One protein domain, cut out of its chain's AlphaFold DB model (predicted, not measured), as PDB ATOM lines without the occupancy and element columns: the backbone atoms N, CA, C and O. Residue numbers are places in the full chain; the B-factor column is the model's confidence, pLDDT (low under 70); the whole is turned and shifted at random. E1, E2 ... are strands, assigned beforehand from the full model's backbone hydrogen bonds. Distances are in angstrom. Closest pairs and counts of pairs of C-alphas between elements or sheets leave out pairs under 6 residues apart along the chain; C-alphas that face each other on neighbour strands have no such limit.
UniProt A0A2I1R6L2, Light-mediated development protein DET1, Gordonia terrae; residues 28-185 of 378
ATOM      1  N   LEU A  28     174.103 164.510 172.686       32.56
ATOM      2  CA  LEU A  28     173.186 164.113 173.751       32.56
ATOM      3  C   LEU A  28     172.357 165.318 174.222       32.56
ATOM      4  O   LEU A  28     172.544 165.814 175.333       32.56
ATOM      5  N   ALA A  29     171.419 165.771 173.390       37.97
ATOM      6  CA  ALA A  29     170.261 166.479 173.910       37.97
ATOM      7  C   ALA A  29     169.444 165.519 174.799       37.97
ATOM      8  O   ALA A  29     169.549 164.292 174.717       37.97
ATOM      9  N   GLU A  30     168.670 166.088 175.711       40.06
ATOM     10  CA  GLU A  30     167.923 165.327 176.709       40.06
ATOM     11  C   GLU A  30     166.864 164.418 176.050       40.06
ATOM     12  O   GLU A  30     166.409 164.687 174.939       40.06
ATOM     13  N   VAL A  31     166.457 163.324 176.703       46.16
ATOM     14  CA  VAL A  31     165.378 162.472 176.169       46.16
ATOM     15  C   VAL A  31     164.038 163.143 176.465       46.16
ATOM     16  O   VAL A  31     163.479 162.970 177.550       46.16
ATOM     17  N   TRP A  32     163.518 163.902 175.500       50.75
ATOM     18  CA  TRP A  32     162.215 164.558 175.616       50.75
ATOM     19  C   TRP A  32     161.106 163.502 175.673       50.75
ATOM     20  O   TRP A  32     161.004 162.643 174.791       50.75
ATOM     21  N   ARG A  33     160.280 163.574 176.724       54.06
ATOM     22  CA  ARG A  33     159.112 162.711 176.940       54.06
ATOM     23  C   ARG A  33     157.886 163.552 177.242       54.06
ATOM     24  O   ARG A  33     157.800 164.124 178.323       54.06
ATOM     25  N   ASN A  34     156.924 163.536 176.329       60.47
ATOM     26  CA  ASN A  34     155.613 164.145 176.532       60.47
ATOM     27  C   ASN A  34     154.515 163.083 176.408       60.47
ATOM     28  O   ASN A  34     154.618 162.157 175.598       60.47
ATOM     29  N   THR A  35     153.464 163.234 177.211       54.75
ATOM     30  CA  THR A  35     152.198 162.508 177.044       54.75
ATOM     31  C   THR A  35     151.307 163.324 176.121       54.75
ATOM     32  O   THR A  35     151.213 164.538 176.289       54.75
ATOM     33  N   VAL A  36     150.652 162.671 175.165       56.91
ATOM     34  CA  VAL A  36     149.705 163.330 174.260       56.91
ATOM     35  C   VAL A  36     148.306 163.334 174.893       56.91
ATOM     36  O   VAL A  36     147.769 162.269 175.216       56.91
ATOM     37  N   GLU A  37     147.744 164.526 175.113       54.09
ATOM     38  CA  GLU A  37     146.351 164.708 175.551       54.09
ATOM     39  C   GLU A  37     145.402 164.643 174.347       54.09
ATOM     40  O   GLU A  37     145.722 165.249 173.332       54.09
ATOM     41  N   PRO A  38     144.241 163.965 174.453       52.06
ATOM     42  CA  PRO A  38     143.368 163.697 173.315       52.06
ATOM     43  C   PRO A  38     142.723 164.961 172.733       52.06
ATOM     44  O   PRO A  38     141.806 165.540 173.327       52.06
ATOM     45  N   ASP A  39     143.136 165.310 171.520       56.50
ATOM     46  CA  ASP A  39     142.498 166.323 170.685       56.50
ATOM     47  C   ASP A  39     141.073 165.883 170.278       56.50
ATOM     48  O   ASP A  39     140.744 164.691 170.199       56.50
ATOM     49  N   ARG A  40     140.184 166.841 169.987       56.88
ATOM     50  CA  ARG A  40     138.853 166.514 169.452       56.88
ATOM     51  C   ARG A  40     138.942 166.158 167.971       56.88
ATOM     52  O   ARG A  40     139.372 166.957 167.138       56.88
ATOM     53  N   VAL A  41     138.490 164.946 167.651       59.44
ATOM     54  CA  VAL A  41     138.514 164.394 166.295       59.44
ATOM     55  C   VAL A  41     137.152 163.813 165.929       59.44
ATOM     56  O   VAL A  41     136.502 163.146 166.733       59.44
ATOM     57  N   THR A  42     136.736 164.042 164.687       61.91
ATOM     58  CA  THR A  42     135.538 163.467 164.069       61.91
ATOM     59  C   THR A  42     135.918 162.698 162.800       61.91
ATOM     60  O   THR A  42     136.971 162.921 162.205       61.91
ATOM     61  N   CYS A  43     135.087 161.740 162.396       66.38
ATOM     62  CA  CYS A  43     135.275 160.960 161.170       66.38
ATOM     63  C   CYS A  43     134.050 161.127 160.276       66.38
ATOM     64  O   CYS A  43     132.928 161.164 160.788       66.38
ATOM     65  N   ASP A  44     134.252 161.161 158.958       69.50
ATOM     66  CA  ASP A  44     133.145 161.073 158.004       69.50
ATOM     67  C   ASP A  44     132.687 159.612 157.912       69.50
ATOM     68  O   ASP A  44     133.224 158.797 157.155       69.50
ATOM     69  N   TYR A  45     131.766 159.262 158.810       64.69
ATOM     70  CA  TYR A  45     131.182 157.934 158.921       64.69
ATOM     71  C   TYR A  45     129.970 157.826 157.995       64.69
ATOM     72  O   TYR A  45     128.888 158.338 158.292       64.69
ATOM     73  N   VAL A  46     130.142 157.101 156.893       68.31
ATOM     74  CA  VAL A  46     129.051 156.781 155.973       68.31
ATOM     75  C   VAL A  46     128.474 155.430 156.379       68.31
ATOM     76  O   VAL A  46     129.112 154.390 156.207       68.31
ATOM     77  N   ALA A  47     127.266 155.441 156.945       58.69
ATOM     78  CA  ALA A  47     126.531 154.216 157.244       58.69
ATOM     79  C   ALA A  47     126.211 153.459 155.945       58.69
ATOM     80  O   ALA A  47     125.791 154.066 154.960       58.69
ATOM     81  N   VAL A  48     126.367 152.134 155.949       60.09
ATOM     82  CA  VAL A  48     125.912 151.306 154.823       60.09
ATOM     83  C   VAL A  48     124.398 151.148 154.944       60.09
ATOM     84  O   VAL A  48     123.908 150.529 155.890       60.09
ATOM     85  N   GLU A  49     123.637 151.712 154.003       44.72
ATOM     86  CA  GLU A  49     122.191 151.491 153.960       44.72
ATOM     87  C   GLU A  49     121.887 150.016 153.666       44.72
ATOM     88  O   GLU A  49     122.417 149.426 152.726       44.72
ATOM     89  N   ALA A  50     120.975 149.424 154.442       47.78
ATOM     90  CA  ALA A  50     120.643 147.995 154.408       47.78
ATOM     91  C   ALA A  50     119.943 147.505 153.114       47.78
ATOM     92  O   ALA A  50     119.374 146.411 153.097       47.78
ATOM     93  N   HIS A  51     119.943 148.309 152.046       39.25
ATOM     94  CA  HIS A  51     119.240 148.037 150.793       39.25
ATOM     95  C   HIS A  51     120.118 148.005 149.535       39.25
ATOM     96  O   HIS A  51     119.683 147.395 148.560       39.25
ATOM     97  N   ASP A  52     121.344 148.541 149.558       39.19
ATOM     98  CA  ASP A  52     122.226 148.586 148.379       39.19
ATOM     99  C   ASP A  52     123.441 147.650 148.502       39.19
ATOM    100  O   ASP A  52     124.595 148.059 148.604       39.19
ATOM    101  N   SER A  53     123.177 146.342 148.457       39.84
ATOM    102  CA  SER A  53     124.062 145.378 147.777       39.84
ATOM    103  C   SER A  53     123.437 143.982 147.702       39.84
ATOM    104  O   SER A  53     123.160 143.328 148.700       39.84
ATOM    105  N   THR A  54     123.297 143.461 146.481       40.59
ATOM    106  CA  THR A  54     123.073 142.026 146.208       40.59
ATOM    107  C   THR A  54     124.379 141.218 146.209       40.59
ATOM    108  O   THR A  54     124.420 140.089 145.716       40.59
ATOM    109  N   GLN A  55     125.455 141.779 146.771       41.47
ATOM    110  CA  GLN A  55     126.676 141.044 147.086       41.47
ATOM    111  C   GLN A  55     126.467 140.224 148.362       41.47
ATOM    112  O   GLN A  55     125.762 140.623 149.284       41.47
ATOM    113  N   SER A  56     127.039 139.026 148.360       40.75
ATOM    114  CA  SER A  56     126.861 138.001 149.384       40.75
ATOM    115  C   SER A  56     127.059 138.538 150.807       40.75
ATOM    116  O   SER A  56     128.143 139.001 151.154       40.75
ATOM    117  N   MET A  57     126.063 138.346 151.684       44.19
ATOM    118  CA  MET A  57     126.199 138.598 153.131       44.19
ATOM    119  C   MET A  57     127.385 137.852 153.773       44.19
ATOM    120  O   MET A  57     127.794 138.212 154.871       44.19
ATOM    121  N   ALA A  58     127.936 136.819 153.123       44.41
ATOM    122  CA  ALA A  58     129.114 136.107 153.614       44.41
ATOM    123  C   ALA A  58     130.410 136.937 153.529       44.41
ATOM    124  O   ALA A  58     131.315 136.694 154.321       44.41
ATOM    125  N   ASP A  59     130.486 137.922 152.628       46.47
ATOM    126  CA  ASP A  59     131.677 138.768 152.449       46.47
ATOM    127  C   ASP A  59     131.693 139.960 153.435       46.47
ATOM    128  O   ASP A  59     132.724 140.590 153.653       46.47
ATOM    129  N   LEU A  60     130.554 140.242 154.083       52.00
ATOM    130  CA  LEU A  60     130.354 141.342 155.039       52.00
ATOM    131  C   LEU A  60     130.630 140.955 156.506       52.00
ATOM    132  O   LEU A  60     130.416 141.770 157.406       52.00
ATOM    133  N   ILE A  61     131.074 139.718 156.762       53.06
ATOM    134  CA  ILE A  61     131.236 139.152 158.108       53.06
ATOM    135  C   ILE A  61     132.708 138.805 158.356       53.06
ATOM    136  O   ILE A  61     133.136 137.660 158.204       53.06
ATOM    137  N   GLU A  62     133.492 139.784 158.811       57.53
ATOM    138  CA  GLU A  62     134.842 139.518 159.318       57.53
ATOM    139  C   GLU A  62     134.767 139.135 160.808       57.53
ATOM    140  O   GLU A  62     134.360 139.917 161.671       57.53
ATOM    141  N   GLY A  63     135.117 137.886 161.129       62.44
ATOM    142  CA  GLY A  63     135.159 137.400 162.515       62.44
ATOM    143  C   GLY A  63     133.807 137.350 163.242       62.44
ATOM    144  O   GLY A  63     133.787 137.321 164.471       62.44
ATOM    145  N   GLY A  64     132.683 137.338 162.515       69.75
ATOM    146  CA  GLY A  64     131.338 137.218 163.093       69.75
ATOM    147  C   GLY A  64     130.650 138.539 163.463       69.75
ATOM    148  O   GLY A  64     129.601 138.492 164.100       69.75
ATOM    149  N   ARG A  65     131.211 139.699 163.086       77.00
ATOM    150  CA  ARG A  65     130.569 141.015 163.260       77.00
ATOM    151  C   ARG A  65     129.930 141.507 161.958       77.00
ATOM    152  O   ARG A  65     130.466 141.260 160.884       77.00
ATOM    153  N   THR A  66     128.821 142.235 162.072       82.62
ATOM    154  CA  THR A  66     128.108 142.874 160.951       82.62
ATOM    155  C   THR A  66     128.815 144.162 160.525       82.62
ATOM    156  O   THR A  66     129.152 144.966 161.393       82.62
ATOM    157  N   LEU A  67     129.024 144.401 159.226       83.94
ATOM    158  CA  LEU A  67     129.446 145.718 158.728       83.94
ATOM    159  C   LEU A  67     128.327 146.753 158.957       83.94
ATOM    160  O   LEU A  67     127.171 146.479 158.640       83.94
ATOM    161  N   VAL A  68     128.663 147.936 159.480       86.44
ATOM    162  CA  VAL A  68     127.697 149.024 159.747       86.44
ATOM    163  C   VAL A  68     127.977 150.306 158.956       86.44
ATOM    164  O   VAL A  68     127.062 151.099 158.723       86.44
ATOM    165  N   GLY A  69     129.217 150.516 158.517       86.69
ATOM    166  CA  GLY A  69     129.627 151.732 157.822       86.69
ATOM    167  C   GLY A  69     131.045 151.655 157.276       86.69
ATOM    168  O   GLY A  69     131.769 150.685 157.514       86.69
ATOM    169  N   VAL A  70     131.449 152.707 156.571       88.25
ATOM    170  CA  VAL A  70     132.832 152.931 156.137       88.25
ATOM    171  C   VAL A  70     133.294 154.333 156.523       88.25
ATOM    172  O   VAL A  70     132.494 155.267 156.579       88.25
ATOM    173  N   ILE A  71     134.595 154.482 156.776       87.50
ATOM    174  CA  ILE A  71     135.234 155.777 157.034       87.50
ATOM    175  C   ILE A  71     136.223 156.073 155.906       87.50
ATOM    176  O   ILE A  71     137.154 155.300 155.667       87.50
ATOM    177  N   GLY A  72     136.010 157.191 155.208       85.50
ATOM    178  CA  GLY A  72     136.901 157.676 154.147       85.50
ATOM    179  C   GLY A  72     137.866 158.774 154.607       85.50
ATOM    180  O   GLY A  72     139.002 158.838 154.132       85.50
ATOM    181  N   THR A  73     137.439 159.625 155.544       87.88
ATOM    182  CA  THR A  73     138.205 160.792 156.008       87.88
ATOM    183  C   THR A  73     138.095 161.013 157.518       87.88
ATOM    184  O   THR A  73     137.190 160.523 158.197       87.88
ATOM    185  N   VAL A  74     139.062 161.770 158.030       85.19
ATOM    186  CA  VAL A  74     139.219 162.213 159.413       85.19
ATOM    187  C   VAL A  74     139.277 163.740 159.411       85.19
ATOM    188  O   VAL A  74     140.089 164.329 158.697       85.19
ATOM    189  N   GLN A  75     138.469 164.379 160.253       81.31
ATOM    190  CA  GLN A  75     138.476 165.822 160.483       81.31
ATOM    191  C   GLN A  75     138.875 166.106 161.936       81.31
ATOM    192  O   GLN A  75     138.254 165.597 162.869       81.31
ATOM    193  N   ARG A  76     139.899 166.936 162.138       71.56
ATOM    194  CA  ARG A  76     140.316 167.418 163.468       71.56
ATOM    195  C   ARG A  76     139.814 168.843 163.685       71.56
ATOM    196  O   ARG A  76     139.764 169.608 162.722       71.56
ATOM    197  N   ASP A  77     139.476 169.209 164.921       67.44
ATOM    198  CA  ASP A  77     138.916 170.537 165.238       67.44
ATOM    199  C   ASP A  77     139.881 171.691 164.879       67.44
ATOM    200  O   ASP A  77     139.440 172.772 164.493       67.44
ATOM    201  N   ASN A  78     141.194 171.451 164.954       65.94
ATOM    202  CA  ASN A  78     142.243 172.458 164.745       65.94
ATOM    203  C   ASN A  78     142.711 172.612 163.279       65.94
ATOM    204  O   ASN A  78     143.691 173.313 163.031       65.94
ATOM    205  N   TRP A  79     142.082 171.926 162.317       69.62
ATOM    206  CA  TRP A  79     142.601 171.754 160.951       69.62
ATOM    207  C   TRP A  79     141.618 172.182 159.858       69.62
ATOM    208  O   TRP A  79     140.460 171.773 159.857       69.62
ATOM    209  N   ASP A  80     142.108 172.932 158.866       71.50
ATOM    210  CA  ASP A  80     141.270 173.559 157.832       71.50
ATOM    211  C   ASP A  80     140.517 172.566 156.929       71.50
ATOM    212  O   ASP A  80     139.451 172.895 156.399       71.50
ATOM    213  N   HIS A  81     141.070 171.366 156.708       80.19
ATOM    214  CA  HIS A  81     140.567 170.391 155.735       80.19
ATOM    215  C   HIS A  81     140.592 168.952 156.285       80.19
ATOM    216  O   HIS A  81     141.510 168.604 157.033       80.19
ATOM    217  N   PRO A  82     139.639 168.091 155.876       84.56
ATOM    218  CA  PRO A  82     139.634 166.686 156.262       84.56
ATOM    219  C   PRO A  82     140.745 165.925 155.530       84.56
ATOM    220  O   PRO A  82     140.876 166.013 154.307       84.56
ATOM    221  N   GLU A  83     141.524 165.131 156.263       87.38
ATOM    222  CA  GLU A  83     142.516 164.227 155.675       87.38
ATOM    223  C   GLU A  83     141.910 162.841 155.417       87.38
ATOM    224  O   GLU A  83     140.980 162.398 156.091       87.38
ATOM    225  N   ARG A  84     142.460 162.112 154.441       90.94
ATOM    226  CA  ARG A  84     142.079 160.718 154.174       90.94
ATOM    227  C   ARG A  84     142.386 159.833 155.386       90.94
ATOM    228  O   ARG A  84     143.466 159.929 155.966       90.94
ATOM    229  N   ALA A  85     141.461 158.941 155.724       90.38
ATOM    230  CA  ALA A  85     141.656 157.947 156.770       90.38
ATOM    231  C   ALA A  85     142.542 156.790 156.272       90.38
ATOM    232  O   ALA A  85     142.361 156.289 155.161       90.38
ATOM    233  N   VAL A  86     143.469 156.332 157.113       92.69
ATOM    234  CA  VAL A  86     144.281 155.127 156.891       92.69
ATOM    235  C   VAL A  86     144.124 154.190 158.086       92.69
ATOM    236  O   VAL A  86     144.167 154.613 159.243       92.69
ATOM    237  N   PHE A  87     143.922 152.903 157.804       93.06
ATOM    238  CA  PHE A  87     143.790 151.878 158.834       93.06
ATOM    239  C   PHE A  87     145.121 151.711 159.570       93.06
ATOM    240  O   PHE A  87     146.153 151.493 158.935       93.06
ATOM    241  N   HIS A  88     145.094 151.801 160.900       91.56
ATOM    242  CA  HIS A  88     146.266 151.551 161.729       91.56
ATOM    243  C   HIS A  88     146.236 150.128 162.293       91.56
ATOM    244  O   HIS A  88     147.104 149.308 161.999       91.56
ATOM    245  N   SER A  89     145.222 149.818 163.104       91.12
ATOM    246  CA  SER A  89     145.058 148.507 163.731       91.12
ATOM    247  C   SER A  89     143.649 148.334 164.304       91.12
ATOM    248  O   SER A  89     142.955 149.306 164.585       91.12
ATOM    249  N   ARG A  90     143.214 147.090 164.535       91.31
ATOM    250  CA  ARG A  90     141.998 146.788 165.308       91.31
ATOM    251  C   ARG A  90     142.371 145.889 166.483       91.31
ATOM    252  O   ARG A  90     142.899 144.798 166.278       91.31
ATOM    253  N   VAL A  91     142.107 146.337 167.709       88.50
ATOM    254  CA  VAL A  91     142.424 145.603 168.946       88.50
ATOM    255  C   VAL A  91     141.124 145.303 169.684       88.50
ATOM    256  O   VAL A  91     140.530 146.162 170.330       88.50
ATOM    257  N   GLY A  92     140.641 144.065 169.552       88.00
ATOM    258  CA  GLY A  92     139.333 143.665 170.074       88.00
ATOM    259  C   GLY A  92     138.198 144.435 169.393       88.00
ATOM    260  O   GLY A  92     137.867 144.162 168.234       88.00
ATOM    261  N   LYS A  93     137.605 145.382 170.130       89.56
ATOM    262  CA  LYS A  93     136.564 146.301 169.645       89.56
ATOM    263  C   LYS A  93     137.104 147.666 169.215       89.56
ATOM    264  O   LYS A  93     136.417 148.365 168.488       89.56
ATOM    265  N   THR A  94     138.310 148.057 169.613       90.25
ATOM    266  CA  THR A  94     138.822 149.392 169.290       90.25
ATOM    267  C   THR A  94     139.448 149.388 167.894       90.25
ATOM    268  O   THR A  94     140.385 148.630 167.628       90.25
ATOM    269  N   LEU A  95     138.903 150.205 166.994       91.38
ATOM    270  CA  LEU A  95     139.401 150.456 165.645       91.38
ATOM    271  C   LEU A  95     140.264 151.719 165.670       91.38
ATOM    272  O   LEU A  95     139.748 152.825 165.814       91.38
ATOM    273  N   TYR A  96     141.570 151.543 165.509       90.69
ATOM    274  CA  TYR A  96     142.535 152.627 165.430       90.69
ATOM    275  C   TYR A  96     142.711 153.089 163.983       90.69
ATOM    276  O   TYR A  96     143.077 152.309 163.096       90.69
ATOM    277  N   LEU A  97     142.477 154.379 163.761       91.75
ATOM    278  CA  LEU A  97     142.640 155.071 162.487       91.75
ATOM    279  C   LEU A  97     143.752 156.109 162.604       91.75
ATOM    280  O   LEU A  97     143.950 156.680 163.671       91.75
ATOM    281  N   ARG A  98     144.435 156.418 161.508       91.25
ATOM    282  CA  ARG A  98     145.342 157.568 161.429       91.25
ATOM    283  C   ARG A  98     145.055 158.393 160.184       91.25
ATOM    284  O   ARG A  98     144.465 157.888 159.229       91.25
ATOM    285  N   SER A  99     145.489 159.644 160.175       89.69
ATOM    286  CA  SER A  99     145.411 160.481 158.977       89.69
ATOM    287  C   SER A  99     146.515 160.105 157.975       89.69
ATOM    288  O   SER A  99     147.617 159.717 158.376       89.69
ATOM    289  N   ALA A 100     146.219 160.187 156.676       91.19
ATOM    290  CA  ALA A 100     147.138 159.808 155.602       91.19
ATOM    291  C   ALA A 100     148.350 160.745 155.509       91.19
ATOM    292  O   ALA A 100     148.198 161.954 155.361       91.19
ATOM    293  N   ASP A 101     149.551 160.180 155.537       92.44
ATOM    294  CA  ASP A 101     150.797 160.904 155.306       92.44
ATOM    295  C   ASP A 101     151.008 161.159 153.801       92.44
ATOM    296  O   ASP A 101     150.502 160.395 152.976       92.44
ATOM    297  N   PRO A 102     151.792 162.182 153.406       91.38
ATOM    298  CA  PRO A 102     152.104 162.462 152.001       91.38
ATOM    299  C   PRO A 102     152.696 161.275 151.219       91.38
ATOM    300  O   PRO A 102     152.490 161.183 150.010       91.38
ATOM    301  N   CYS A 103     153.394 160.354 151.893       91.88
ATOM    302  CA  CYS A 103     153.928 159.123 151.302       91.88
ATOM    303  C   CYS A 103     152.913 157.978 151.158       91.88
ATOM    304  O   CYS A 103     153.226 156.986 150.496       91.88
ATOM    305  N   ASP A 104     151.737 158.045 151.794       91.75
ATOM    306  CA  ASP A 104     150.796 156.926 151.777       91.75
ATOM    307  C   ASP A 104     150.179 156.743 150.381       91.75
ATOM    308  O   ASP A 104     149.551 157.673 149.862       91.75
ATOM    309  N   PRO A 105     150.219 155.530 149.796       89.94
ATOM    310  CA  PRO A 105     149.467 155.241 148.579       89.94
ATOM    311  C   PRO A 105     147.966 155.421 148.834       89.94
ATOM    312  O   PRO A 105     147.512 155.357 149.980       89.94
ATOM    313  N   ALA A 106     147.181 155.618 147.773       86.62
ATOM    314  CA  ALA A 106     145.722 155.602 147.868       86.62
ATOM    315  C   ALA A 106     145.226 154.309 148.546       86.62
ATOM    316  O   ALA A 106     145.757 153.225 148.302       86.62
ATOM    317  N   SER A 107     144.215 154.440 149.404       80.56
ATOM    318  CA  SER A 107     143.637 153.360 150.205       80.56
ATOM    319  C   SER A 107     142.126 153.326 150.029       80.56
ATOM    320  O   SER A 107     141.499 154.362 149.802       80.56
ATOM    321  N   GLU A 108     141.548 152.138 150.159       82.38
ATOM    322  CA  GLU A 108     140.098 151.955 150.169       82.38
ATOM    323  C   GLU A 108     139.476 152.485 151.481       82.38
ATOM    324  O   GLU A 108     140.187 152.603 152.489       82.38
ATOM    325  N   PRO A 109     138.171 152.826 151.492       85.38
ATOM    326  CA  PRO A 109     137.451 153.201 152.708       85.38
ATOM    327  C   PRO A 109     137.500 152.099 153.768       85.38
ATOM    328  O   PRO A 109     137.434 150.910 153.461       85.38
ATOM    329  N   ILE A 110     137.593 152.493 155.036       89.62
ATOM    330  CA  ILE A 110     137.892 151.564 156.127       89.62
ATOM    331  C   ILE A 110     136.584 151.000 156.696       89.62
ATOM    332  O   ILE A 110     135.758 151.790 157.160       89.62
ATOM    333  N   PRO A 111     136.376 149.669 156.699       88.81
ATOM    334  CA  PRO A 111     135.142 149.062 157.181       88.81
ATOM    335  C   PRO A 111     135.018 149.154 158.706       88.81
ATOM    336  O   PRO A 111     135.926 148.758 159.444       88.81
ATOM    337  N   VAL A 112     133.861 149.625 159.170       87.38
ATOM    338  CA  VAL A 112     133.475 149.707 160.584       87.38
ATOM    339  C   VAL A 112     132.422 148.645 160.870       87.38
ATOM    340  O   VAL A 112     131.414 148.561 160.164       87.38
ATOM    341  N   TYR A 113     132.640 147.847 161.915       89.00
ATOM    342  CA  TYR A 113     131.737 146.758 162.288       89.00
ATOM    343  C   TYR A 113     130.936 147.072 163.555       89.00
ATOM    344  O   TYR A 113     131.284 147.944 164.349       89.00
ATOM    345  N   GLU A 114     129.839 146.347 163.747       86.19
ATOM    346  CA  GLU A 114     128.948 146.506 164.890       86.19
ATOM    347  C   GLU A 114     129.700 146.348 166.222       86.19
ATOM    348  O   GLU A 114     130.336 145.327 166.505       86.19
ATOM    349  N   GLY A 115     129.603 147.382 167.060       85.38
ATOM    350  CA  GLY A 115     130.285 147.445 168.347       85.38
ATOM    351  C   GLY A 115     131.775 147.789 168.274       85.38
ATOM    352  O   GLY A 115     132.438 147.636 169.302       85.38
ATOM    353  N   ASP A 116     132.293 148.232 167.122       88.88
ATOM    354  CA  ASP A 116     133.605 148.877 167.050       88.88
ATOM    355  C   ASP A 116     133.575 150.261 167.734       88.88
ATOM    356  O   ASP A 116     132.644 151.050 167.564       88.88
ATOM    357  N   GLU A 117     134.625 150.566 168.490       89.94
ATOM    358  CA  GLU A 117     134.917 151.883 169.059       89.94
ATOM    359  C   GLU A 117     136.001 152.542 168.202       89.94
ATOM    360  O   GLU A 117     137.123 152.042 168.130       89.94
ATOM    361  N   VAL A 118     135.670 153.635 167.514       87.81
ATOM    362  CA  VAL A 118     136.606 154.306 166.600       87.81
ATOM    363  C   VAL A 118     137.479 155.288 167.374       87.81
ATOM    364  O   VAL A 118     136.974 156.237 167.969       87.81
ATOM    365  N   VAL A 119     138.794 155.080 167.327       87.38
ATOM    366  CA  VAL A 119     139.801 155.963 167.923       87.38
ATOM    367  C   VAL A 119     140.735 156.443 166.824       87.38
ATOM    368  O   VAL A 119     141.338 155.641 166.112       87.38
ATOM    369  N   VAL A 120     140.884 157.757 166.694       86.44
ATOM    370  CA  VAL A 120     141.856 158.337 165.770       86.44
ATOM    371  C   VAL A 120     143.148 158.637 166.522       86.44
ATOM    372  O   VAL A 120     143.119 159.219 167.603       86.44
ATOM    373  N   LEU A 121     144.276 158.228 165.951       88.06
ATOM    374  CA  LEU A 121     145.605 158.590 166.417       88.06
ATOM    375  C   LEU A 121     145.864 160.072 166.139       88.06
ATOM    376  O   LEU A 121     145.538 160.609 165.072       88.06
ATOM    377  N   GLU A 122     146.536 160.712 167.079       84.62
ATOM    378  CA  GLU A 122     147.182 161.991 166.843       84.62
ATOM    379  C   GLU A 122     148.456 161.804 166.033       84.62
ATOM    380  O   GLU A 122     148.891 160.679 165.786       84.62
ATOM    381  N   HIS A 123     149.064 162.900 165.583       86.31
ATOM    382  CA  HIS A 123     150.414 162.800 165.051       86.31
ATOM    383  C   HIS A 123     151.277 164.006 165.368       86.31
ATOM    384  O   HIS A 123     150.812 165.143 165.413       86.31
ATOM    385  N   VAL A 124     152.570 163.734 165.489       86.81
ATOM    386  CA  VAL A 124     153.619 164.732 165.636       86.81
ATOM    387  C   VAL A 124     154.464 164.708 164.364       86.81
ATOM    388  O   VAL A 124     155.025 163.677 163.987       86.81
ATOM    389  N   SER A 125     154.523 165.841 163.665       88.94
ATOM    390  CA  SER A 125     155.330 166.006 162.447       88.94
ATOM    391  C   SER A 125     156.607 166.811 162.690       88.94
ATOM    392  O   SER A 125     157.583 166.614 161.967       88.94
ATOM    393  N   HIS A 126     156.609 167.684 163.699       89.56
ATOM    394  CA  HIS A 126     157.698 168.594 164.044       89.56
ATOM    395  C   HIS A 126     157.805 168.776 165.562       89.56
ATOM    396  O   HIS A 126     156.827 168.587 166.283       89.56
ATOM    397  N   MET A 127     158.979 169.202 166.022       87.06
ATOM    398  CA  MET A 127     159.225 169.754 167.358       87.06
ATOM    399  C   MET A 127     159.824 171.154 167.225       87.06
ATOM    400  O   MET A 127     160.567 171.414 166.280       87.06
ATOM    401  N   SER A 128     159.559 172.036 168.184       85.19
ATOM    402  CA  SER A 128     160.300 173.287 168.352       85.19
ATOM    403  C   SER A 128     161.260 173.168 169.533       85.19
ATOM    404  O   SER A 128     160.930 172.557 170.548       85.19
ATOM    405  N   ILE A 129     162.457 173.742 169.404       85.00
ATOM    406  CA  ILE A 129     163.426 173.831 170.500       85.00
ATOM    407  C   ILE A 129     163.437 175.257 171.031       85.00
ATOM    408  O   ILE A 129     163.467 176.209 170.249       85.00
ATOM    409  N   HIS A 130     163.429 175.393 172.356       85.31
ATOM    410  CA  HIS A 130     163.410 176.674 173.048       85.31
ATOM    411  C   HIS A 130     164.493 176.728 174.138       85.31
ATOM    412  O   HIS A 130     164.793 175.712 174.762       85.31
ATOM    413  N   THR A 131     165.056 177.911 174.394       82.38
ATOM    414  CA  THR A 131     165.901 178.204 175.571       82.38
ATOM    415  C   THR A 131     165.093 178.555 176.821       82.38
ATOM    416  O   THR A 131     165.641 178.566 177.922       82.38
ATOM    417  N   GLU A 132     163.802 178.849 176.663       79.06
ATOM    418  CA  GLU A 132     162.867 179.176 177.741       79.06
ATOM    419  C   GLU A 132     161.735 178.133 177.781       79.06
ATOM    420  O   GLU A 132     161.375 177.609 176.726       79.06
ATOM    421  N   PRO A 133     161.149 177.820 178.957       72.69
ATOM    422  CA  PRO A 133     160.125 176.774 179.066       72.69
ATOM    423  C   PRO A 133     158.840 177.046 178.275       72.69
ATOM    424  O   PRO A 133     158.177 176.105 177.848       72.69
ATOM    425  N   GLU A 134     158.470 178.317 178.100       70.50
ATOM    426  CA  GLU A 134     157.219 178.731 177.462       70.50
ATOM    427  C   GLU A 134     157.407 180.021 176.651       70.50
ATOM    428  O   GLU A 134     158.205 180.890 176.999       70.50
ATOM    429  N   GLY A 135     156.598 180.181 175.603       71.50
ATOM    430  CA  GLY A 135     156.514 181.412 174.818       71.50
ATOM    431  C   GLY A 135     157.524 181.532 173.663       71.50
ATOM    432  O   GLY A 135     158.424 180.707 173.492       71.50
ATOM    433  N   PRO A 136     157.365 182.567 172.816       79.75
ATOM    434  CA  PRO A 136     158.164 182.728 171.600       79.75
ATOM    435  C   PRO A 136     159.571 183.284 171.859       79.75
ATOM    436  O   PRO A 136     160.421 183.186 170.980       79.75
ATOM    437  N   ALA A 137     159.832 183.873 173.032       77.25
ATOM    438  CA  ALA A 137     161.093 184.554 173.332       77.25
ATOM    439  C   ALA A 137     162.302 183.603 173.377       77.25
ATOM    440  O   ALA A 137     163.400 184.003 172.999       77.25
ATOM    441  N   GLY A 138     162.085 182.343 173.768       79.75
ATOM    442  CA  GLY A 138     163.122 181.314 173.758       79.75
ATOM    443  C   GLY A 138     163.270 180.529 172.451       79.75
ATOM    444  O   GLY A 138     164.136 179.665 172.397       79.75
ATOM    445  N   PHE A 139     162.436 180.740 171.424       85.75
ATOM    446  CA  PHE A 139     162.434 179.882 170.229       85.75
ATOM    447  C   PHE A 139     163.779 179.916 169.478       85.75
ATOM    448  O   PHE A 139     164.257 180.984 169.102       85.75
ATOM    449  N   LEU A 140     164.357 178.734 169.241       85.19
ATOM    450  CA  LEU A 140     165.591 178.546 168.477       85.19
ATOM    451  C   LEU A 140     165.303 178.067 167.054       85.19
ATOM    452  O   LEU A 140     165.565 178.781 166.095       85.19
ATOM    453  N   ILE A 141     164.794 176.839 166.922       88.25
ATOM    454  CA  ILE A 141     164.589 176.156 165.640       88.25
ATOM    455  C   ILE A 141     163.348 175.264 165.697       88.25
ATOM    456  O   ILE A 141     162.928 174.820 166.768       88.25
ATOM    457  N   SER A 142     162.805 174.935 164.526       89.06
ATOM    458  CA  SER A 142     161.846 173.841 164.352       89.06
ATOM    459  C   SER A 142     162.532 172.688 163.625       89.06
ATOM    460  O   SER A 142     163.191 172.926 162.616       89.06
ATOM    461  N   GLN A 143     162.386 171.460 164.128       89.50
ATOM    462  CA  GLN A 143     162.908 170.239 163.515       89.50
ATOM    463  C   GLN A 143     161.772 169.323 163.057       89.50
ATOM    464  O   GLN A 143     160.821 169.061 163.792       89.50
ATOM    465  N   ARG A 144     161.912 168.779 161.848       92.69
ATOM    466  CA  ARG A 144     161.045 167.733 161.295       92.69
ATOM    467  C   ARG A 144     161.295 166.411 162.026       92.69
ATOM    468  O   ARG A 144     162.447 166.014 162.160       92.69
ATOM    469  N   LEU A 145     160.243 165.718 162.463       92.19
ATOM    470  CA  LEU A 145     160.326 164.429 163.162       92.19
ATOM    471  C   LEU A 145     159.896 163.252 162.282       92.19
ATOM    472  O   LEU A 145     158.810 163.267 161.702       92.19
ATOM    473  N   VAL A 146     160.700 162.191 162.263       93.50
ATOM    474  CA  VAL A 146     160.374 160.914 161.614       93.50
ATOM    475  C   VAL A 146     160.257 159.779 162.642       93.50
ATOM    476  O   VAL A 146     161.040 159.730 163.599       93.50
ATOM    477  N   PRO A 147     159.301 158.846 162.469       93.31
ATOM    478  CA  PRO A 147     159.137 157.713 163.366       93.31
ATOM    479  C   PRO A 147     160.288 156.718 163.188       93.31
ATOM    480  O   PRO A 147     160.706 156.411 162.069       93.31
ATOM    481  N   VAL A 148     160.779 156.187 164.306       93.12
ATOM    482  CA  VAL A 148     161.797 155.129 164.353       93.12
ATOM    483  C   VAL A 148     161.139 153.776 164.603       93.12
ATOM    484  O   VAL A 148     161.454 152.806 163.917       93.12
ATOM    485  N   ARG A 149     160.242 153.703 165.597       91.19
ATOM    486  CA  ARG A 149     159.516 152.485 165.993       91.19
ATOM    487  C   ARG A 149     158.341 152.805 166.920       91.19
ATOM    488  O   ARG A 149     158.411 153.747 167.706       91.19
ATOM    489  N   GLU A 150     157.304 151.977 166.861       88.62
ATOM    490  CA  GLU A 150     156.196 151.953 167.822       88.62
ATOM    491  C   GLU A 150     156.457 150.854 168.869       88.62
ATOM    492  O   GLU A 150     156.875 149.742 168.537       88.62
ATOM    493  N   GLU A 151     156.230 151.167 170.142       88.25
ATOM    494  CA  GLU A 151     156.268 150.261 171.290       88.25
ATOM    495  C   GLU A 151     154.902 150.313 172.009       88.25
ATOM    496  O   GLU A 151     154.116 151.242 171.836       88.25
ATOM    497  N   HIS A 152     154.581 149.322 172.842       83.38
ATOM    498  CA  HIS A 152     153.303 149.329 173.561       83.38
ATOM    499  C   HIS A 152     153.244 150.479 174.585       83.38
ATOM    500  O   HIS A 152     153.948 150.436 175.596       83.38
ATOM    501  N   GLY A 153     152.376 151.468 174.348       85.25
ATOM    502  CA  GLY A 153     152.244 152.668 175.182       85.25
ATOM    503  C   GLY A 153     153.192 153.814 174.804       85.25
ATOM    504  O   GLY A 153     153.322 154.764 175.580       85.25
ATOM    505  N   LYS A 154     153.940 153.705 173.693       89.50
ATOM    506  CA  LYS A 154     155.052 154.619 173.400       89.50
ATOM    507  C   LYS A 154     155.458 154.652 171.924       89.50
ATOM    508  O   LYS A 154     155.689 153.617 171.311       89.50
ATOM    509  N   VAL A 155     155.697 155.843 171.385       90.56
ATOM    510  CA  VAL A 155     156.245 156.054 170.036       90.56
ATOM    511  C   VAL A 155     157.646 156.643 170.145       90.56
ATOM    512  O   VAL A 155     157.850 157.641 170.834       90.56
ATOM    513  N   VAL A 156     158.620 156.035 169.464       91.94
ATOM    514  CA  VAL A 156     159.993 156.551 169.386       91.94
ATOM    515  C   VAL A 156     160.174 157.277 168.058       91.94
ATOM    516  O   VAL A 156     160.053 156.674 166.987       91.94
ATOM    517  N   ALA A 157     160.495 158.562 168.137       92.94
ATOM    518  CA  ALA A 157     160.760 159.452 167.015       92.94
ATOM    519  C   ALA A 157     162.213 159.947 167.041       92.94
ATOM    520  O   ALA A 157     162.919 159.813 168.041       92.94
ATOM    521  N   ARG A 158     162.663 160.555 165.946       92.50
ATOM    522  CA  ARG A 158     163.912 161.325 165.889       92.50
ATOM    523  C   ARG A 158     163.762 162.508 164.933       92.50
ATOM    524  O   ARG A 158     162.929 162.431 164.027       92.50
ATOM    525  N   PRO A 159     164.600 163.543 165.046       91.69
ATOM    526  CA  PRO A 159     164.789 164.504 163.974       91.69
ATOM    527  C   PRO A 159     165.176 163.827 162.647       91.69
ATOM    528  O   PRO A 159     165.932 162.844 162.611       91.69
ATOM    529  N   LEU A 160     164.628 164.345 161.550       91.75
ATOM    530  CA  LEU A 160     165.088 164.077 160.190       91.75
ATOM    531  C   LEU A 160     166.540 164.566 160.077       91.75
ATOM    532  O   LEU A 160     166.836 165.691 160.484       91.75
ATOM    533  N   ARG A 161     167.441 163.726 159.562       90.06
ATOM    534  CA  ARG A 161     168.866 164.077 159.457       90.06
ATOM    535  C   ARG A 161     169.091 165.104 158.354       90.06
ATOM    536  O   ARG A 161     168.346 165.139 157.374       90.06
ATOM    537  N   HIS A 162     170.140 165.911 158.472       88.44
ATOM    538  CA  HIS A 162     170.484 166.860 157.414       88.44
ATOM    539  C   HIS A 162     170.804 166.107 156.102       88.44
ATOM    540  O   HIS A 162     171.597 165.166 156.074       88.44
ATOM    541  N   GLY A 163     170.135 166.492 155.010       88.25
ATOM    542  CA  GLY A 163     170.221 165.813 153.710       88.25
ATOM    543  C   GLY A 163     169.454 164.484 153.587       88.25
ATOM    544  O   GLY A 163     169.515 163.856 152.528       88.25
ATOM    545  N   GLU A 164     168.723 164.037 154.614       92.00
ATOM    546  CA  GLU A 164     167.796 162.905 154.500       92.00
ATOM    547  C   GLU A 164     166.528 163.334 153.730       92.00
ATOM    548  O   GLU A 164     165.918 164.340 154.091       92.00
ATOM    549  N   PRO A 165     166.097 162.605 152.679       92.81
ATOM    550  CA  PRO A 165     164.862 162.930 151.972       92.81
ATOM    551  C   PRO A 165     163.633 162.799 152.883       92.81
ATOM    552  O   PRO A 165     163.376 161.723 153.421       92.81
ATOM    553  N   ASP A 166     162.848 163.869 153.008       93.62
ATOM    554  CA  ASP A 166     161.541 163.815 153.664       93.62
ATOM    555  C   ASP A 166     160.488 163.272 152.690       93.62
ATOM    556  O   ASP A 166     160.207 163.883 151.658       93.62
ATOM    557  N   ASP A 167     159.892 162.127 153.019       92.88
ATOM    558  CA  ASP A 167     158.730 161.580 152.309       92.88
ATOM    559  C   ASP A 167     157.392 162.010 152.937       92.88
ATOM    560  O   ASP A 167     156.321 161.671 152.438       92.88
ATOM    561  N   GLY A 168     157.438 162.790 154.019       93.06
ATOM    562  CA  GLY A 168     156.275 163.312 154.721       93.06
ATOM    563  C   GLY A 168     155.744 162.413 155.837       93.06
ATOM    564  O   GLY A 168     154.810 162.831 156.518       93.06
ATOM    565  N   ARG A 169     156.319 161.225 156.088       93.50
ATOM    566  CA  ARG A 169     155.858 160.311 157.156       93.50
ATOM    567  C   ARG A 169     155.779 160.996 158.531       93.50
ATOM    568  O   ARG A 169     156.721 161.682 158.942       93.50
ATOM    569  N   ARG A 170     154.687 160.816 159.272       92.38
ATOM    570  CA  ARG A 170     154.463 161.468 160.578       92.38
ATOM    571  C   ARG A 170     154.516 160.443 161.710       92.38
ATOM    572  O   ARG A 170     154.346 159.245 161.499       92.38
ATOM    573  N   CYS A 171     154.799 160.902 162.927       90.88
ATOM    574  CA  CYS A 171     154.785 160.035 164.102       90.88
ATOM    575  C   CYS A 171     153.345 159.953 164.606       90.88
ATOM    576  O   CYS A 171     152.889 160.906 165.227       90.88
ATOM    577  N   HIS A 172     152.626 158.868 164.311       90.38
ATOM    578  CA  HIS A 172     151.239 158.684 164.761       90.38
ATOM    579  C   HIS A 172     151.209 158.070 166.160       90.38
ATOM    580  O   HIS A 172     151.953 157.131 166.426       90.38
ATOM    581  N   VAL A 173     150.376 158.612 167.048       89.00
ATOM    582  CA  VAL A 173     150.410 158.376 168.501       89.00
ATOM    583  C   VAL A 173     148.994 158.103 169.001       89.00
ATOM    584  O   VAL A 173     148.061 158.816 168.624       89.00
ATOM    585  N   ARG A 174     148.792 157.072 169.830       87.75
ATOM    586  CA  ARG A 174     147.464 156.779 170.394       87.75
ATOM    587  C   ARG A 174     147.199 157.698 171.593       87.75
ATOM    588  O   ARG A 174     148.150 158.071 172.280       87.75
ATOM    589  N   PRO A 175     145.934 158.026 171.907       83.25
ATOM    590  CA  PRO A 175     145.604 158.762 173.126       83.25
ATOM    591  C   PRO A 175     146.218 158.112 174.376       83.25
ATOM    592  O   PRO A 175     145.952 156.944 174.665       83.25
ATOM    593  N   GLY A 176     147.038 158.870 175.111       81.69
ATOM    594  CA  GLY A 176     147.744 158.398 176.308       81.69
ATOM    595  C   GLY A 176     149.084 157.679 176.078       81.69
ATOM    596  O   GLY A 176     149.748 157.361 177.067       81.69
ATOM    597  N   ASP A 177     149.519 157.450 174.833       85.38
ATOM    598  CA  ASP A 177     150.888 156.995 174.552       85.38
ATOM    599  C   ASP A 177     151.910 158.111 174.863       85.38
ATOM    600  O   ASP A 177     151.626 159.310 174.764       85.38
ATOM    601  N   GLN A 178     153.139 157.716 175.204       87.06
ATOM    602  CA  GLN A 178     154.270 158.638 175.352       87.06
ATOM    603  C   GLN A 178     155.028 158.812 174.034       87.06
ATOM    604  O   GLN A 178     155.341 157.829 173.364       87.06
ATOM    605  N   VAL A 179     155.425 160.040 173.700       85.81
ATOM    606  CA  VAL A 179     156.391 160.285 172.616       85.81
ATOM    607  C   VAL A 179     157.782 160.426 173.219       85.81
ATOM    608  O   VAL A 179     158.011 161.303 174.048       85.81
ATOM    609  N   GLU A 180     158.708 159.564 172.801       89.94
ATOM    610  CA  GLU A 180     160.138 159.669 173.093       89.94
ATOM    611  C   GLU A 180     160.860 160.185 171.848       89.94
ATOM    612  O   GLU A 180     160.842 159.530 170.804       89.94
ATOM    613  N   ILE A 181     161.509 161.342 171.956       87.06
ATOM    614  CA  ILE A 181     162.318 161.894 170.867       87.06
ATOM    615  C   ILE A 181     163.788 161.580 171.145       87.06
ATOM    616  O   ILE A 181     164.338 161.989 172.169       87.06
ATOM    617  N   LEU A 182     164.425 160.856 170.225       84.50
ATOM    618  CA  LEU A 182     165.867 160.639 170.250       84.50
ATOM    619  C   LEU A 182     166.594 161.934 169.856       84.50
ATOM    620  O   LEU A 182     166.232 162.543 168.846       84.50
ATOM    621  N   PRO A 183     167.622 162.348 170.611       70.44
ATOM    622  CA  PRO A 183     168.311 163.608 170.376       70.44
ATOM    623  C   PRO A 183     169.153 163.575 169.097       70.44
ATOM    624  O   PRO A 183     170.009 162.709 168.926       70.44
ATOM    625  N   ALA A 184     168.926 164.540 168.205       74.25
ATOM    626  CA  ALA A 184     169.789 164.799 167.055       74.25
ATOM    627  C   ALA A 184     169.596 166.237 166.549       74.25
ATOM    628  O   ALA A 184     168.703 166.511 165.745       74.25
ATOM    629  N   VAL A 185     170.445 167.166 166.991       82.19
ATOM    630  CA  VAL A 185     170.609 168.447 166.290       82.19
ATOM    631  C   VAL A 185     171.962 168.448 165.602       82.19
ATOM    632  O   VAL A 185     172.975 168.094 166.200       82.19
TER     633      VAL A 185
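What this domain is: This is residues 28 to 185 of the 378 residues of the protein "Light-mediated development protein DET1" of Gordonia terrae (UniProt A0A2I1R6L2). Two small all-strand lobes stand end to end in a rod, joined by the short pair E8 and E12 between them. One lobe is a strongly twisted, branched sheet of E2 to E7; the other is the sheet E1, E13, E11, E10, E9, curled like part of a barrel, with E12 packing on E10 and E11. The printed part has 158 residues, with 13 named strands, E1 to E13 along the chain, and no named helix; both larger sheets are mixed, and E8 and E12 are antiparallel. The whole is loose, with a radius of gyration of the C-alphas of 18.7 A and spans of 62 by 28 by 27 A; residues 51 to 56 stick out.

How they stand to each other: E1, residues 32 to 35, is an edge strand, antiparallel to E13, residues 178 to 181, with N 179 and O 34 at 3.0 A. E2, residues 41 to 47, and E3, residues 65 to 76, form a hairpin, with N 42 and O 75 at 2.8 A. E3 bends by 65 degrees at residue 72; E2 lies on one side of it, E4, residues 83 to 91, and E6, residues 110 to 113, on the other side. N 74 and O 83 of E3 and E4 are 2.8 A apart, and N 110 and O 71 of E6 and E3 2.9 A. E4 and E5, residues 94 to 99, form a hairpin, with N 86 and O 98 at 2.8 A. E2 to E5 make a meander, each strand the antiparallel neighbour of the one before; E3 to E6 make a Greek key, a meander of three whose first strand neighbours the fourth. E7, residues 117 to 120, is parallel to E5, with N 95 and O 117 at 2.8 A. E7 runs on into E8, residues 122 to 124, which is antiparallel to E12, residues 171 to 173, with N 173 and O 122 at 2.8 A. E9, residues 126 to 130, E10, residues 139 to 151, and E11, residues 154 to 159, make a second meander; N 143 and O 127 are 2.8 A apart, and N 148 and O 156 2.8 A. E13 is parallel to E11, with N 155 and O 178 at 2.8 A.

Where its parts are: E1 begins at C-alpha 32 (162.215, 164.558, 175.616). E3 is 28.1 A long, E4 22.9 A and E10 30.3 A. E13 ends at C-alpha 181 (162.318, 161.894, 170.867).

The domain as a whole: The C-alphas of Thr 54 and Thr 131, the two farthest apart, are 63.3 A apart. The printed part has no cut. The links E2 to E3 and E11 to E12 are long. pLDDT is under 70 in residues 28 to 64 and 77 to 79.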